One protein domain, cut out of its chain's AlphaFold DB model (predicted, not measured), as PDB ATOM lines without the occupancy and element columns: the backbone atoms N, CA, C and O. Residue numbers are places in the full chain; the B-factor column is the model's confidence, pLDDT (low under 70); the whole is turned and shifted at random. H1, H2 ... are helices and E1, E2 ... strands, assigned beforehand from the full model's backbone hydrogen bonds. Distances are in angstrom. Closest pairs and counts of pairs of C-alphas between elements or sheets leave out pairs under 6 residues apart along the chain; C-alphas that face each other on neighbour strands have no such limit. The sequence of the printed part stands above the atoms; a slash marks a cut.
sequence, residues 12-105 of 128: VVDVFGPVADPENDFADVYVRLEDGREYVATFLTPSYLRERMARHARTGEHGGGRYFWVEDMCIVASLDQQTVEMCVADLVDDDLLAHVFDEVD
ATOM      1  N   VAL A  12     -22.057 -36.757 -87.264       93.19
ATOM      2  CA  VAL A  12     -23.007 -37.470 -88.124       93.19
ATOM      3  C   VAL A  12     -22.575 -37.281 -89.569       93.19
ATOM      4  O   VAL A  12     -22.236 -36.163 -89.959       93.19
ATOM      5  N   VAL A  13     -22.592 -38.372 -90.335       94.88
ATOM      6  CA  VAL A  13     -22.289 -38.378 -91.767       94.88
ATOM      7  C   VAL A  13     -23.573 -38.633 -92.539       94.88
ATOM      8  O   VAL A  13     -24.244 -39.637 -92.305       94.88
ATOM      9  N   ASP A  14     -23.885 -37.743 -93.473       93.88
ATOM     10  CA  ASP A  14     -25.016 -37.874 -94.384       93.88
ATOM     11  C   ASP A  14     -24.500 -37.856 -95.830       93.88
ATOM     12  O   ASP A  14     -23.812 -36.925 -96.241       93.88
ATOM     13  N   VAL A  15     -24.843 -38.878 -96.615       92.69
ATOM     14  CA  VAL A  15     -24.574 -38.908 -98.062       92.69
ATOM     15  C   VAL A  15     -25.818 -38.405 -98.786       92.69
ATOM     16  O   VAL A  15     -26.907 -38.962 -98.617       92.69
ATOM     17  N   PHE A  16     -25.675 -37.340 -99.571       87.44
ATOM     18  CA  PHE A  16     -26.786 -36.709-100.265       87.44
ATOM     19  C   PHE A  16     -26.983 -37.288-101.670       87.44
ATOM     20  O   PHE A  16     -26.060 -37.367-102.478       87.44
ATOM     21  N   GLY A  17     -28.231 -37.651-101.973       76.75
ATOM     22  CA  GLY A  17     -28.625 -38.228-103.258       76.75
ATOM     23  C   GLY A  17     -28.455 -39.755-103.337       76.75
ATOM     24  O   GLY A  17     -27.819 -40.377-102.487       76.75
ATOM     25  N   PRO A  18     -29.091 -40.406-104.327       81.38
ATOM     26  CA  PRO A  18     -28.919 -41.835-104.536       81.38
ATOM     27  C   PRO A  18     -27.564 -42.122-105.194       81.38
ATOM     28  O   PRO A  18     -27.349 -41.738-106.339       81.38
ATOM     29  N   VAL A  19     -26.701 -42.874-104.509       91.81
ATOM     30  CA  VAL A  19     -25.523 -43.505-105.123       91.81
ATOM     31  C   VAL A  19     -26.002 -44.696-105.952       91.81
ATOM     32  O   VAL A  19     -26.478 -45.692-105.399       91.81
ATOM     33  N   ALA A  20     -25.928 -44.591-107.278       93.31
ATOM     34  CA  ALA A  20     -26.411 -45.642-108.172       93.31
ATOM     35  C   ALA A  20     -25.407 -46.797-108.288       93.31
ATOM     36  O   ALA A  20     -25.807 -47.964-108.320       93.31
ATOM     37  N   ASP A  21     -24.115 -46.466-108.333       96.56
ATOM     38  CA  ASP A  21     -23.008 -47.420-108.375       96.56
ATOM     39  C   ASP A  21     -21.892 -46.980-107.411       96.56
ATOM     40  O   ASP A  21     -21.094 -46.107-107.752       96.56
ATOM     41  N   PRO A  22     -21.785 -47.588-106.218       96.75
ATOM     42  CA  PRO A  22     -20.765 -47.217-105.243       96.75
ATOM     43  C   PRO A  22     -19.324 -47.280-105.757       96.75
ATOM     44  O   PRO A  22     -18.463 -46.634-105.173       96.75
ATOM     45  N   GLU A  23     -19.041 -48.019-106.829       97.81
ATOM     46  CA  GLU A  23     -17.697 -48.156-107.399       97.81
ATOM     47  C   GLU A  23     -17.431 -47.185-108.559       97.81
ATOM     48  O   GLU A  23     -16.299 -47.110-109.050       97.81
ATOM     49  N   ASN A  24     -18.464 -46.478-109.035       97.44
ATOM     50  CA  ASN A  24     -18.423 -45.642-110.234       97.44
ATOM     51  C   ASN A  24     -19.416 -44.466-110.187       97.44
ATOM     52  O   ASN A  24     -20.147 -44.217-111.145       97.44
ATOM     53  N   ASP A  25     -19.436 -43.722-109.085       96.25
ATOM     54  CA  ASP A  25     -20.302 -42.547-108.940       96.25
ATOM     55  C   ASP A  25     -19.587 -41.399-108.205       96.25
ATOM     56  O   ASP A  25     -18.388 -41.492-107.887       96.25
ATOM     57  N   PHE A  26     -20.332 -40.321-107.969       94.88
ATOM     58  CA  PHE A  26     -19.994 -39.216-107.077       94.88
ATOM     59  C   PHE A  26     -21.193 -38.883-106.175       94.88
ATOM     60  O   PHE A  26     -22.337 -39.130-106.551       94.88
ATOM     61  N   ALA A  27     -20.947 -38.342-104.986       95.62
ATOM     62  CA  ALA A  27     -21.992 -37.895-104.070       95.62
ATOM     63  C   ALA A  27     -21.467 -36.805-103.136       95.62
ATOM     64  O   ALA A  27     -20.287 -36.804-102.789       95.62
ATOM     65  N   ASP A  28     -22.356 -35.926-102.686       95.75
ATOM     66  CA  ASP A  28     -22.012 -34.947-101.660       95.75
ATOM     67  C   ASP A  28     -22.119 -35.589-100.279       95.75
ATOM     68  O   ASP A  28     -23.095 -36.274 -99.958       95.75
ATOM     69  N   VAL A  29     -21.092 -35.381 -99.464       96.50
ATOM     70  CA  VAL A  29     -20.999 -35.895 -98.103       96.50
ATOM     71  C   VAL A  29     -21.048 -34.719 -97.151       96.50
ATOM     72  O   VAL A  29     -20.210 -33.824 -97.216       96.50
ATOM     73  N   TYR A  30     -22.021 -34.747 -96.250       95.75
ATOM     74  CA  TYR A  30     -22.154 -33.787 -95.170       95.75
ATOM     75  C   TYR A  30     -21.637 -34.382 -93.870       95.75
ATOM     76  O   TYR A  30     -21.970 -35.516 -93.518       95.75
ATOM     77  N   VAL A  31     -20.868 -33.589 -93.130       95.94
ATOM     78  CA  VAL A  31     -20.405 -33.926 -91.785       95.94
ATOM     79  C   VAL A  31     -20.896 -32.858 -90.824       95.94
ATOM     80  O   VAL A  31     -20.544 -31.688 -90.950       95.94
ATOM     81  N   ARG A  32     -21.713 -33.258 -89.849       94.88
ATOM     82  CA  ARG A  32     -22.167 -32.379 -88.764       94.88
ATOM     83  C   ARG A  32     -21.435 -32.740 -87.483       94.88
ATOM     84  O   ARG A  32     -21.605 -33.854 -86.986       94.88
ATOM     85  N   LEU A  33     -20.679 -31.792 -86.941       92.25
ATOM     86  CA  LEU A  33     -20.011 -31.925 -85.649       92.25
ATOM     87  C   LEU A  33     -20.978 -31.599 -84.500       92.25
ATOM     88  O   LEU A  33     -21.945 -30.851 -84.667       92.25
ATOM     89  N   GLU A  34     -20.719 -32.139 -83.307       90.69
ATOM     90  CA  GLU A  34     -21.530 -31.872 -82.106       90.69
ATOM     91  C   GLU A  34     -21.580 -30.393 -81.696       90.69
ATOM     92  O   GLU A  34     -22.556 -29.955 -81.082       90.69
ATOM     93  N   ASP A  35     -20.554 -29.613 -82.037       88.81
ATOM     94  CA  ASP A  35     -20.510 -28.174 -81.760       88.81
ATOM     95  C   ASP A  35     -21.394 -27.334 -82.699       88.81
ATOM     96  O   ASP A  35     -21.539 -26.127 -82.498       88.81
ATOM     97  N   GLY A  36     -22.035 -27.981 -83.676       88.81
ATOM     98  CA  GLY A  36     -22.964 -27.371 -84.615       88.81
ATOM     99  C   GLY A  36     -22.333 -26.924 -85.931       88.81
ATOM    100  O   GLY A  36     -23.092 -26.509 -86.808       88.81
ATOM    101  N   ARG A  37     -21.007 -27.030 -86.094       91.81
ATOM    102  CA  ARG A  37     -20.353 -26.823 -87.391       91.81
ATOM    103  C   ARG A  37     -20.769 -27.915 -88.372       91.81
ATOM    104  O   ARG A  37     -20.946 -29.080 -88.004       91.81
ATOM    105  N   GLU A  38     -20.927 -27.522 -89.625       94.12
ATOM    106  CA  GLU A  38     -21.283 -28.408 -90.726       94.12
ATOM    107  C   GLU A  38     -20.286 -28.242 -91.853       94.12
ATOM    108  O   GLU A  38     -19.845 -27.133 -92.129       94.12
ATOM    109  N   TYR A  39     -19.967 -29.348 -92.503       95.56
ATOM    110  CA  TYR A  39     -18.998 -29.401 -93.581       95.56
ATOM    111  C   TYR A  39     -19.579 -30.175 -94.757       95.56
ATOM    112  O   TYR A  39     -20.350 -31.115 -94.539       95.56
ATOM    113  N   VAL A  40     -19.202 -29.807 -95.980       96.19
ATOM    114  CA  VAL A  40     -19.586 -30.497 -97.217       96.19
ATOM    115  C   VAL A  40     -18.370 -30.746 -98.109       96.19
ATOM    116  O   VAL A  40     -17.452 -29.935 -98.170       96.19
ATOM    117  N   ALA A  41     -18.350 -31.905 -98.763       96.75
ATOM    118  CA  ALA A  41     -17.376 -32.245 -99.793       96.75
ATOM    119  C   ALA A  41     -18.020 -33.148-100.844       96.75
ATOM    120  O   ALA A  41     -18.851 -34.001-100.513       96.75
ATOM    121  N   THR A  42     -17.586 -33.032-102.097       96.38
ATOM    122  CA  THR A  42     -18.002 -33.952-103.157       96.38
ATOM    123  C   THR A  42     -17.050 -35.142-103.212       96.38
ATOM    124  O   THR A  42     -15.894 -35.046-103.630       96.38
ATOM    125  N   PHE A  43     -17.545 -36.313-102.825       97.38
ATOM    126  CA  PHE A  43     -16.802 -37.563-102.904       97.38
ATOM    127  C   PHE A  43     -17.002 -38.194-104.277       97.38
ATOM    128  O   PHE A  43     -18.116 -38.246-104.788       97.38
ATOM    129  N   LEU A  44     -15.941 -38.728-104.877       96.56
ATOM    130  CA  LEU A  44     -16.044 -39.471-106.131       96.56
ATOM    131  C   LEU A  44     -15.055 -40.619-106.230       96.56
ATOM    132  O   LEU A  44     -13.991 -40.630-105.615       96.56
ATOM    133  N   THR A  45     -15.410 -41.592-107.055       97.81
ATOM    134  CA  THR A  45     -14.616 -42.810-107.220       97.81
ATOM    135  C   THR A  45     -13.568 -42.680-108.335       97.81
ATOM    136  O   THR A  45     -13.774 -41.974-109.333       97.81
ATOM    137  N   PRO A  46     -12.441 -43.413-108.255       98.00
ATOM    138  CA  PRO A  46     -11.462 -43.485-109.335       98.00
ATOM    139  C   PRO A  46     -12.047 -43.959-110.671       98.00
ATOM    140  O   PRO A  46     -11.573 -43.534-111.730       98.00
ATOM    141  N   SER A  47     -13.046 -44.850-110.642       97.94
ATOM    142  CA  SER A  47     -13.726 -45.316-111.856       97.94
ATOM    143  C   SER A  47     -14.512 -44.178-112.498       97.94
ATOM    144  O   SER A  47     -14.304 -43.920-113.688       97.94
ATOM    145  N   TYR A  48     -15.285 -43.426-111.702       96.62
ATOM    146  CA  TYR A  48     -16.069 -42.292-112.190       96.62
ATOM    147  C   TYR A  48     -15.165 -41.250-112.840       96.62
ATOM    148  O   TYR A  48     -15.386 -40.830-113.982       96.62
ATOM    149  N   LEU A  49     -14.071 -40.899-112.157       96.19
ATOM    150  CA  LEU A  49     -13.081 -39.959-112.670       96.19
ATOM    151  C   LEU A  49     -12.514 -40.416-114.019       96.19
ATOM    152  O   LEU A  49     -12.450 -39.640-114.975       96.19
ATOM    153  N   ARG A  50     -12.126 -41.692-114.127       96.88
ATOM    154  CA  ARG A  50     -11.566 -42.254-115.361       96.88
ATOM    155  C   ARG A  50     -12.564 -42.194-116.512       96.88
ATOM    156  O   ARG A  50     -12.189 -41.806-117.622       96.88
ATOM    157  N   GLU A  51     -13.813 -42.581-116.275       96.56
ATOM    158  CA  GLU A  51     -14.859 -42.553-117.297       96.56
ATOM    159  C   GLU A  51     -15.162 -41.129-117.752       96.56
ATOM    160  O   GLU A  51     -15.245 -40.866-118.960       96.56
ATOM    161  N   ARG A  52     -15.250 -40.191-116.802       95.62
ATOM    162  CA  ARG A  52     -15.499 -38.783-117.095       95.62
ATOM    163  C   ARG A  52     -14.354 -38.167-117.895       95.62
ATOM    164  O   ARG A  52     -14.613 -37.578-118.943       95.62
ATOM    165  N   MET A  53     -13.099 -38.377-117.494       96.69
ATOM    166  CA  MET A  53     -11.933 -37.892-118.246       96.69
ATOM    167  C   MET A  53     -11.859 -38.495-119.654       96.69
ATOM    168  O   MET A  53     -11.603 -37.780-120.624       96.69
ATOM    169  N   ALA A  54     -12.137 -39.794-119.803       96.56
ATOM    170  CA  ALA A  54     -12.174 -40.435-121.114       96.56
ATOM    171  C   ALA A  54     -13.285 -39.855-122.001       96.56
ATOM    172  O   ALA A  54     -13.098 -39.733-123.214       96.56
ATOM    173  N   ARG A  55     -14.441 -39.502-121.423       96.19
ATOM    174  CA  ARG A  55     -15.504 -38.810-122.156       96.19
ATOM    175  C   ARG A  55     -15.065 -37.410-122.568       96.19
ATOM    176  O   ARG A  55     -15.169 -37.106-123.749       96.19
ATOM    177  N   HIS A  56     -14.499 -36.626-121.653       95.81
ATOM    178  CA  HIS A  56     -13.985 -35.282-121.926       95.81
ATOM    179  C   HIS A  56     -12.919 -35.262-123.030       95.81
ATOM    180  O   HIS A  56     -12.921 -34.384-123.889       95.81
ATOM    181  N   ALA A  57     -12.061 -36.282-123.091       96.56
ATOM    182  CA  ALA A  57     -11.109 -36.442-124.188       96.56
ATOM    183  C   ALA A  57     -11.786 -36.671-125.554       96.56
ATOM    184  O   ALA A  57     -11.257 -36.241-126.578       96.56
ATOM    185  N   ARG A  58     -12.950 -37.337-125.587       97.12
ATOM    186  CA  ARG A  58     -13.730 -37.567-126.817       97.12
ATOM    187  C   ARG A  58     -14.562 -36.353-127.227       97.12
ATOM    188  O   ARG A  58     -14.723 -36.126-128.420       97.12
ATOM    189  N   THR A  59     -15.110 -35.621-126.261       96.50
ATOM    190  CA  THR A  59     -16.017 -34.484-126.495       96.50
ATOM    191  C   THR A  59     -15.279 -33.156-126.647       96.50
ATOM    192  O   THR A  59     -15.815 -32.228-127.238       96.50
ATOM    193  N   GLY A  60     -14.043 -33.056-126.152       93.94
ATOM    194  CA  GLY A  60     -13.270 -31.813-126.132       93.94
ATOM    195  C   GLY A  60     -13.461 -30.978-124.860       93.94
ATOM    196  O   GLY A  60     -12.730 -30.006-124.667       93.94
ATOM    197  N   GLU A  61     -14.377 -31.371-123.970       90.25
ATOM    198  CA  GLU A  61     -14.604 -30.730-122.669       90.25
ATOM    199  C   GLU A  61     -13.321 -30.714-121.807       90.25
ATOM    200  O   GLU A  61     -12.425 -31.548-121.977       90.25
ATOM    201  N   HIS A  62     -13.237 -29.780-120.853       91.69
ATOM    202  CA  HIS A  62     -12.145 -29.692-119.866       91.69
ATOM    203  C   HIS A  62     -10.745 -29.761-120.497       91.69
ATOM    204  O   HIS A  62      -9.881 -30.581-120.159       91.69
ATOM    205  N   GLY A  63     -10.544 -28.916-121.511       93.31
ATOM    206  CA  GLY A  63      -9.307 -28.876-122.279       93.31
ATOM    207  C   GLY A  63      -9.012 -30.196-122.991       93.31
ATOM    208  O   GLY A  63      -7.845 -30.580-123.053       93.31
ATOM    209  N   GLY A  64     -10.024 -30.898-123.504       94.12
ATOM    210  CA  GLY A  64      -9.876 -32.211-124.135       94.12
ATOM    211  C   GLY A  64      -9.491 -33.311-123.149       94.12
ATOM    212  O   GLY A  64      -8.632 -34.135-123.462       94.12
ATOM    213  N   GLY A  65     -10.075 -33.289-121.949       94.06
ATOM    214  CA  GLY A  65      -9.816 -34.262-120.884       94.06
ATOM    215  C   GLY A  65      -8.444 -34.128-120.219       94.06
ATOM    216  O   GLY A  65      -7.944 -35.098-119.655       94.06
ATOM    217  N   ARG A  66      -7.807 -32.952-120.294       95.12
ATOM    218  CA  ARG A  66      -6.510 -32.696-119.635       95.12
ATOM    219  C   ARG A  66      -6.645 -32.481-118.133       95.12
ATOM    220  O   ARG A  66      -5.674 -32.678-117.412       95.12
ATOM    221  N   TYR A  67      -7.821 -32.061-117.688       94.94
ATOM    222  CA  TYR A  67      -8.137 -31.877-116.283       94.94
ATOM    223  C   TYR A  67      -9.575 -32.309-116.005       94.94
ATOM    224  O   TYR A  67     -10.387 -32.473-116.916       94.94
ATOM    225  N   PHE A  68      -9.857 -32.494-114.727       93.75
ATOM    226  CA  PHE A  68     -11.188 -32.607-114.162       93.75
ATOM    227  C   PHE A  68     -11.155 -31.843-112.840       93.75
ATOM    228  O   PHE A  68     -10.133 -31.869-112.152       93.75
ATOM    229  N   TRP A  69     -12.218 -31.112-112.534       91.56
ATOM    230  CA  TRP A  69     -12.310 -30.297-111.331       91.56
ATOM    231  C   TRP A  69     -13.763 -30.248-110.868       91.56
ATOM    232  O   TRP A  69     -14.669 -30.166-111.696       91.56
ATOM    233  N   VAL A  70     -13.928 -30.325-109.554       87.12
ATOM    234  CA  VAL A  70     -15.149 -30.102-108.782       87.12
ATOM    235  C   VAL A  70     -14.677 -29.441-107.488       87.12
ATOM    236  O   VAL A  70     -13.567 -29.737-107.024       87.12
ATOM    237  N   GLU A  71     -15.470 -28.514-106.975       86.12
ATOM    238  CA  GLU A  71     -15.253 -27.896-105.668       86.12
ATOM    239  C   GLU A  71     -15.261 -28.976-104.573       86.12
ATOM    240  O   GLU A  71     -15.941 -29.993-104.710       86.12
ATOM    241  N   ASP A  72     -14.400 -28.825-103.567       88.50
ATOM    242  CA  ASP A  72     -14.320 -29.707-102.386       88.50
ATOM    243  C   ASP A  72     -14.250 -31.204-102.693       88.50
ATOM    244  O   ASP A  72     -14.851 -32.057-102.040       88.50
ATOM    245  N   MET A  73     -13.511 -31.539-103.749       93.81
ATOM    246  CA  MET A  73     -13.392 -32.909-104.219       93.81
ATOM    247  C   MET A  73     -12.547 -33.770-103.280       93.81
ATOM    248  O   MET A  73     -11.358 -33.512-103.072       93.81
ATOM    249  N   CYS A  74     -13.105 -34.912-102.882       96.31
ATOM    250  CA  CYS A  74     -12.372 -36.010-102.267       96.31
ATOM    251  C   CYS A  74     -12.495 -37.286-103.112       96.31
ATOM    252  O   CYS A  74     -13.576 -37.648-103.575       96.31
ATOM    253  N   ILE A  75     -11.382 -37.994-103.333       97.31
ATOM    254  CA  ILE A  75     -11.394 -39.263-104.073       97.31
ATOM    255  C   ILE A  75     -11.366 -40.419-103.078       97.31
ATOM    256  O   ILE A  75     -10.381 -40.594-102.363       97.31
ATOM    257  N   VAL A  76     -12.408 -41.248-103.095       97.69
ATOM    258  CA  VAL A  76     -12.554 -42.419-102.216       97.69
ATOM    259  C   VAL A  76     -12.602 -43.715-103.011       97.69
ATOM    260  O   VAL A  76     -12.967 -43.721-104.184       97.69
ATOM    261  N   ALA A  77     -12.219 -44.833-102.388       97.62
ATOM    262  CA  ALA A  77     -12.203 -46.133-103.064       97.62
ATOM    263  C   ALA A  77     -13.593 -46.530-103.593       97.62
ATOM    264  O   ALA A  77     -13.694 -47.019-104.715       97.62
ATOM    265  N   SER A  78     -14.627 -46.249-102.802       97.69
ATOM    266  CA  SER A  78     -16.034 -46.518-103.079       97.69
ATOM    267  C   SER A  78     -16.915 -45.569-102.257       97.69
ATOM    268  O   SER A  78     -16.480 -45.002-101.254       97.69
ATOM    269  N   LEU A  79     -18.163 -45.397-102.684       97.25
ATOM    270  CA  LEU A  79     -19.198 -44.600-102.014       97.25
ATOM    271  C   LEU A  79     -20.134 -45.460-101.156       97.25
ATOM    272  O   LEU A  79     -21.249 -45.048-100.830       97.25
ATOM    273  N   ASP A  80     -19.723 -46.682-100.813       96.00
ATOM    274  CA  ASP A  80     -20.456 -47.446 -99.816       96.00
ATOM    275  C   ASP A  80     -20.326 -46.767 -98.445       96.00
ATOM    276  O   ASP A  80     -19.320 -46.126 -98.129       96.00
ATOM    277  N   GLN A  81     -21.365 -46.919 -97.627       93.31
ATOM    278  CA  GLN A  81     -21.468 -46.235 -96.343       93.31
ATOM    279  C   GLN A  81     -20.255 -46.486 -95.438       93.31
ATOM    280  O   GLN A  81     -19.777 -45.555 -94.798       93.31
ATOM    281  N   GLN A  82     -19.729 -47.715 -95.403       94.81
ATOM    282  CA  GLN A  82     -18.604 -48.052 -94.536       94.81
ATOM    283  C   GLN A  82     -17.338 -47.307 -94.965       94.81
ATOM    284  O   GLN A  82     -16.634 -46.759 -94.118       94.81
ATOM    285  N   THR A  83     -17.048 -47.273 -96.265       96.69
ATOM    286  CA  THR A  83     -15.876 -46.569 -96.795       96.69
ATOM    287  C   THR A  83     -15.963 -45.067 -96.547       96.69
ATOM    288  O   THR A  83     -14.979 -44.466 -96.113       96.69
ATOM    289  N   VAL A  84     -17.137 -44.464 -96.755       96.38
ATOM    290  CA  VAL A  84     -17.352 -43.032 -96.493       96.38
ATOM    291  C   VAL A  84     -17.180 -42.719 -95.004       96.38
ATOM    292  O   VAL A  84     -16.418 -41.820 -94.660       96.38
ATOM    293  N   GLU A  85     -17.816 -43.485 -94.114       95.56
ATOM    294  CA  GLU A  85     -17.708 -43.285 -92.662       95.56
ATOM    295  C   GLU A  85     -16.269 -43.448 -92.158       95.56
ATOM    296  O   GLU A  85     -15.815 -42.653 -91.335       95.56
ATOM    297  N   MET A  86     -15.536 -44.445 -92.664       96.19
ATOM    298  CA  MET A  86     -14.129 -44.651 -92.317       96.19
ATOM    299  C   MET A  86     -13.227 -43.526 -92.832       96.19
ATOM    300  O   MET A  86     -12.309 -43.129 -92.125       96.19
ATOM    301  N   CYS A  87     -13.487 -43.009 -94.037       96.81
ATOM    302  CA  CYS A  87     -12.765 -41.860 -94.584       96.81
ATOM    303  C   CYS A  87     -12.974 -40.617 -93.709       96.81
ATOM    304  O   CYS A  87     -12.010 -39.969 -93.315       96.81
ATOM    305  N   VAL A  88     -14.226 -40.317 -93.342       95.88
ATOM    306  CA  VAL A  88     -14.530 -39.186 -92.452       95.88
ATOM    307  C   VAL A  88     -13.884 -39.376 -91.078       95.88
ATOM    308  O   VAL A  88     -13.330 -38.419 -90.548       95.88
ATOM    309  N   ALA A  89     -13.906 -40.591 -90.522       94.88
ATOM    310  CA  ALA A  89     -13.251 -40.888 -89.247       94.88
ATOM    311  C   ALA A  89     -11.751 -40.565 -89.279       94.88
ATOM    312  O   ALA A  89     -11.259 -39.873 -88.394       94.88
ATOM    313  N   ASP A  90     -11.053 -41.015 -90.325       95.75
ATOM    314  CA  ASP A  90      -9.621 -40.769 -90.528       95.75
ATOM    315  C   ASP A  90      -9.321 -39.264 -90.642       95.75
ATOM    316  O   ASP A  90      -8.432 -38.746 -89.972       95.75
ATOM    317  N   LEU A  91     -10.133 -38.523 -91.407       95.06
ATOM    318  CA  LEU A  91      -9.983 -37.072 -91.564       95.06
ATOM    319  C   LEU A  91     -10.239 -36.286 -90.272       95.06
ATOM    320  O   LEU A  91      -9.599 -35.257 -90.051       95.06
ATOM    321  N   VAL A  92     -11.178 -36.734 -89.435       92.56
ATOM    322  CA  VAL A  92     -11.437 -36.129 -88.119       92.56
ATOM    323  C   VAL A  92     -10.288 -36.431 -87.158       92.56
ATOM    324  O   VAL A  92      -9.801 -35.519 -86.489       92.56
ATOM    325  N   ASP A  93      -9.818 -37.680 -87.121       92.44
ATOM    326  CA  ASP A  93      -8.710 -38.101 -86.259       92.44
ATOM    327  C   ASP A  93      -7.400 -37.363 -86.602       92.44
ATOM    328  O   ASP A  93      -6.648 -36.992 -85.693       92.44
ATOM    329  N   ASP A  94      -7.171 -37.077 -87.887       93.56
ATOM    330  CA  ASP A  94      -6.000 -36.347 -88.389       93.56
ATOM    331  C   ASP A  94      -6.154 -34.808 -88.384       93.56
ATOM    332  O   ASP A  94      -5.221 -34.103 -88.776       93.56
ATOM    333  N   ASP A  95      -7.287 -34.259 -87.919       91.88
ATOM    334  CA  ASP A  95      -7.592 -32.810 -87.931       91.88
ATOM    335  C   ASP A  95      -7.535 -32.198 -89.354       91.88
ATOM    336  O   ASP A  95      -7.120 -31.058 -89.567       91.88
ATOM    337  N   LEU A  96      -7.935 -32.987 -90.359       94.31
ATOM    338  CA  LEU A  96      -7.910 -32.638 -91.784       94.31
ATOM    339  C   LEU A  96      -9.285 -32.286 -92.358       94.31
ATOM    340  O   LEU A  96      -9.367 -31.900 -93.525       94.31
ATOM    341  N   LEU A  97     -10.357 -32.386 -91.571       93.62
ATOM    342  CA  LEU A  97     -11.720 -32.166 -92.061       93.62
ATOM    343  C   LEU A  97     -11.871 -30.799 -92.755       93.62
ATOM    344  O   LEU A  97     -12.251 -30.754 -93.919       93.62
ATOM    345  N   ALA A  98     -11.452 -29.710 -92.102       93.00
ATOM    346  CA  ALA A  98     -11.517 -28.343 -92.642       93.00
ATOM    347  C   ALA A  98     -10.512 -28.050 -93.780       93.00
ATOM    348  O   ALA A  98     -10.441 -26.929 -94.278       93.00
ATOM    349  N   HIS A  99      -9.676 -29.023 -94.152       93.94
ATOM    350  CA  HIS A  99      -8.781 -28.935 -95.308       93.94
ATOM    351  C   HIS A  99      -9.321 -29.663 -96.540       93.94
ATOM    352  O   HIS A  99      -8.839 -29.413 -97.645       93.94
ATOM    353  N   VAL A 100     -10.251 -30.595 -96.342       95.62
ATOM    354  CA  VAL A 100     -10.832 -31.430 -97.401       95.62
ATOM    355  C   VAL A 100     -12.270 -31.023 -97.702       95.62
ATOM    356  O   VAL A 100     -12.707 -31.170 -98.837       95.62
ATOM    357  N   PHE A 101     -12.984 -30.526 -96.695       96.06
ATOM    358  CA  PHE A 101     -14.359 -30.072 -96.792       96.06
ATOM    359  C   PHE A 101     -14.429 -28.559 -96.629       96.06
ATOM    360  O   PHE A 101     -13.678 -27.987 -95.831       96.06
ATOM    361  N   ASP A 102     -15.423 -27.961 -97.275       95.25
ATOM    362  CA  ASP A 102     -15.825 -26.589 -97.007       95.25
ATOM    363  C   ASP A 102     -16.827 -26.531 -95.853       95.25
ATOM    364  O   ASP A 102     -17.691 -27.397 -95.690       95.25
ATOM    365  N   GLU A 103     -16.697 -25.500 -95.017       94.75
ATOM    366  CA  GLU A 103     -17.626 -25.232 -93.920       94.75
ATOM    367  C   GLU A 103     -18.913 -24.592 -94.464       94.75
ATOM    368  O   GLU A 103     -18.885 -23.608 -95.202       94.75
ATOM    369  N   VAL A 104     -20.066 -25.137 -94.078       92.56
ATOM    370  CA  VAL A 104     -21.376 -24.646 -94.509       92.56
ATOM    371  C   VAL A 104     -21.758 -23.414 -93.687       92.56
ATOM    372  O   VAL A 104     -22.212 -23.522 -92.544       92.56
ATOM    373  N   ASP A 105     -21.645 -22.230 -94.289       83.31
ATOM    374  CA  ASP A 105     -22.136 -20.989 -93.686       83.31
ATOM    375  C   ASP A 105     -23.663 -20.864 -93.840       83.31
ATOM    376  O   ASP A 105     -24.201 -20.539 -94.902       83.31
TER     377      ASP A 105
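This is residues 12 to 105 of the 128 residues of an uncharacterized protein of Bacteroidetes bacterium QS_8_68_28 (UniProt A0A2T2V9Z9). A strongly twisted sheet of four strands has helix H3 packed slantwise over one face, while H1 and H2 form a helical arm at one end that makes much of the length. Short H4, near the end of H3, grazes the sheet. The 94 printed residues hold, in chain order, E1, E2, E3, H1, H2, E4, H3 and H4; the sheet's order is E1, E2, E3, E4, mixed, and the class is mixed, helices and strands. The whole is compact by its radius of gyration of the C-alphas, 14.2 A, yet elongated, spanning 46 by 24 by 23 A.

E1, residues 12 to 16, and E2, residues 26 to 33, form an antiparallel hairpin at 154 degrees, with N 14 and O 30 at 2.9 A. E2 and E3, residues 38 to 44, form a second hairpin at 157 degrees, with N 29 and O 41 at 2.8 A; E1, E2 and E3 are a meander, each strand the antiparallel neighbour of the one before. H1, residues 46 to 59, only grazes the sheet with residues 46 to 49. Its residues 53 to 58 alone touch H2, residues 61 to 65; the closest C-alphas, of Ala 57 and Gly 65, are 4.2 A apart. E4, residues 73 to 75, is parallel to E3, with N 74 and O 42 at 2.9 A. E3, H1, H2 and E4 are a strand-helix-strand unit, two parallel neighbour strands with helices between, and its crossover is right-handed. H3, residues 81 to 93, lies over E2 at a height of 7.8 A over the sheet and runs slantwise to the strands, at 46 degrees to E2 on the local plane; H3 on one face of the sheet E1, E2, E3, E4 is an arrangement of two layers, a helix layer and a sheet layer. The closest C-alphas of E1 and H3, of Val 13 and Glu 85, are 6.8 A apart. H4, residues 97 to 100, only grazes the sheet and is close to H3 but not clearly touching, the C-alphas of Leu 91 and Leu 97 being 5.2 A apart. Every O i to N i+4 pair is within hydrogen-bond range in H1, H2 and H3; H4 is too short for one.

E1 begins at C-alpha 12 (-23.007, -37.470, -88.124). E2 is 22.6 A long, E3 19.7 A, H1 19.9 A and H3 18.2 A. H1 ends at C-alpha 59 (-16.017, -34.484, -126.495), and H4 at C-alpha 100 (-10.832, -31.430, -97.401).

The two C-alphas farthest apart, of Asp 35 and Arg 58, are 46.5 A apart. The printed part has no cut and no long link. Residues 102 to 103 pair antiparallel with residues 39 to 40 of E3. No printed residue has a pLDDT under 70.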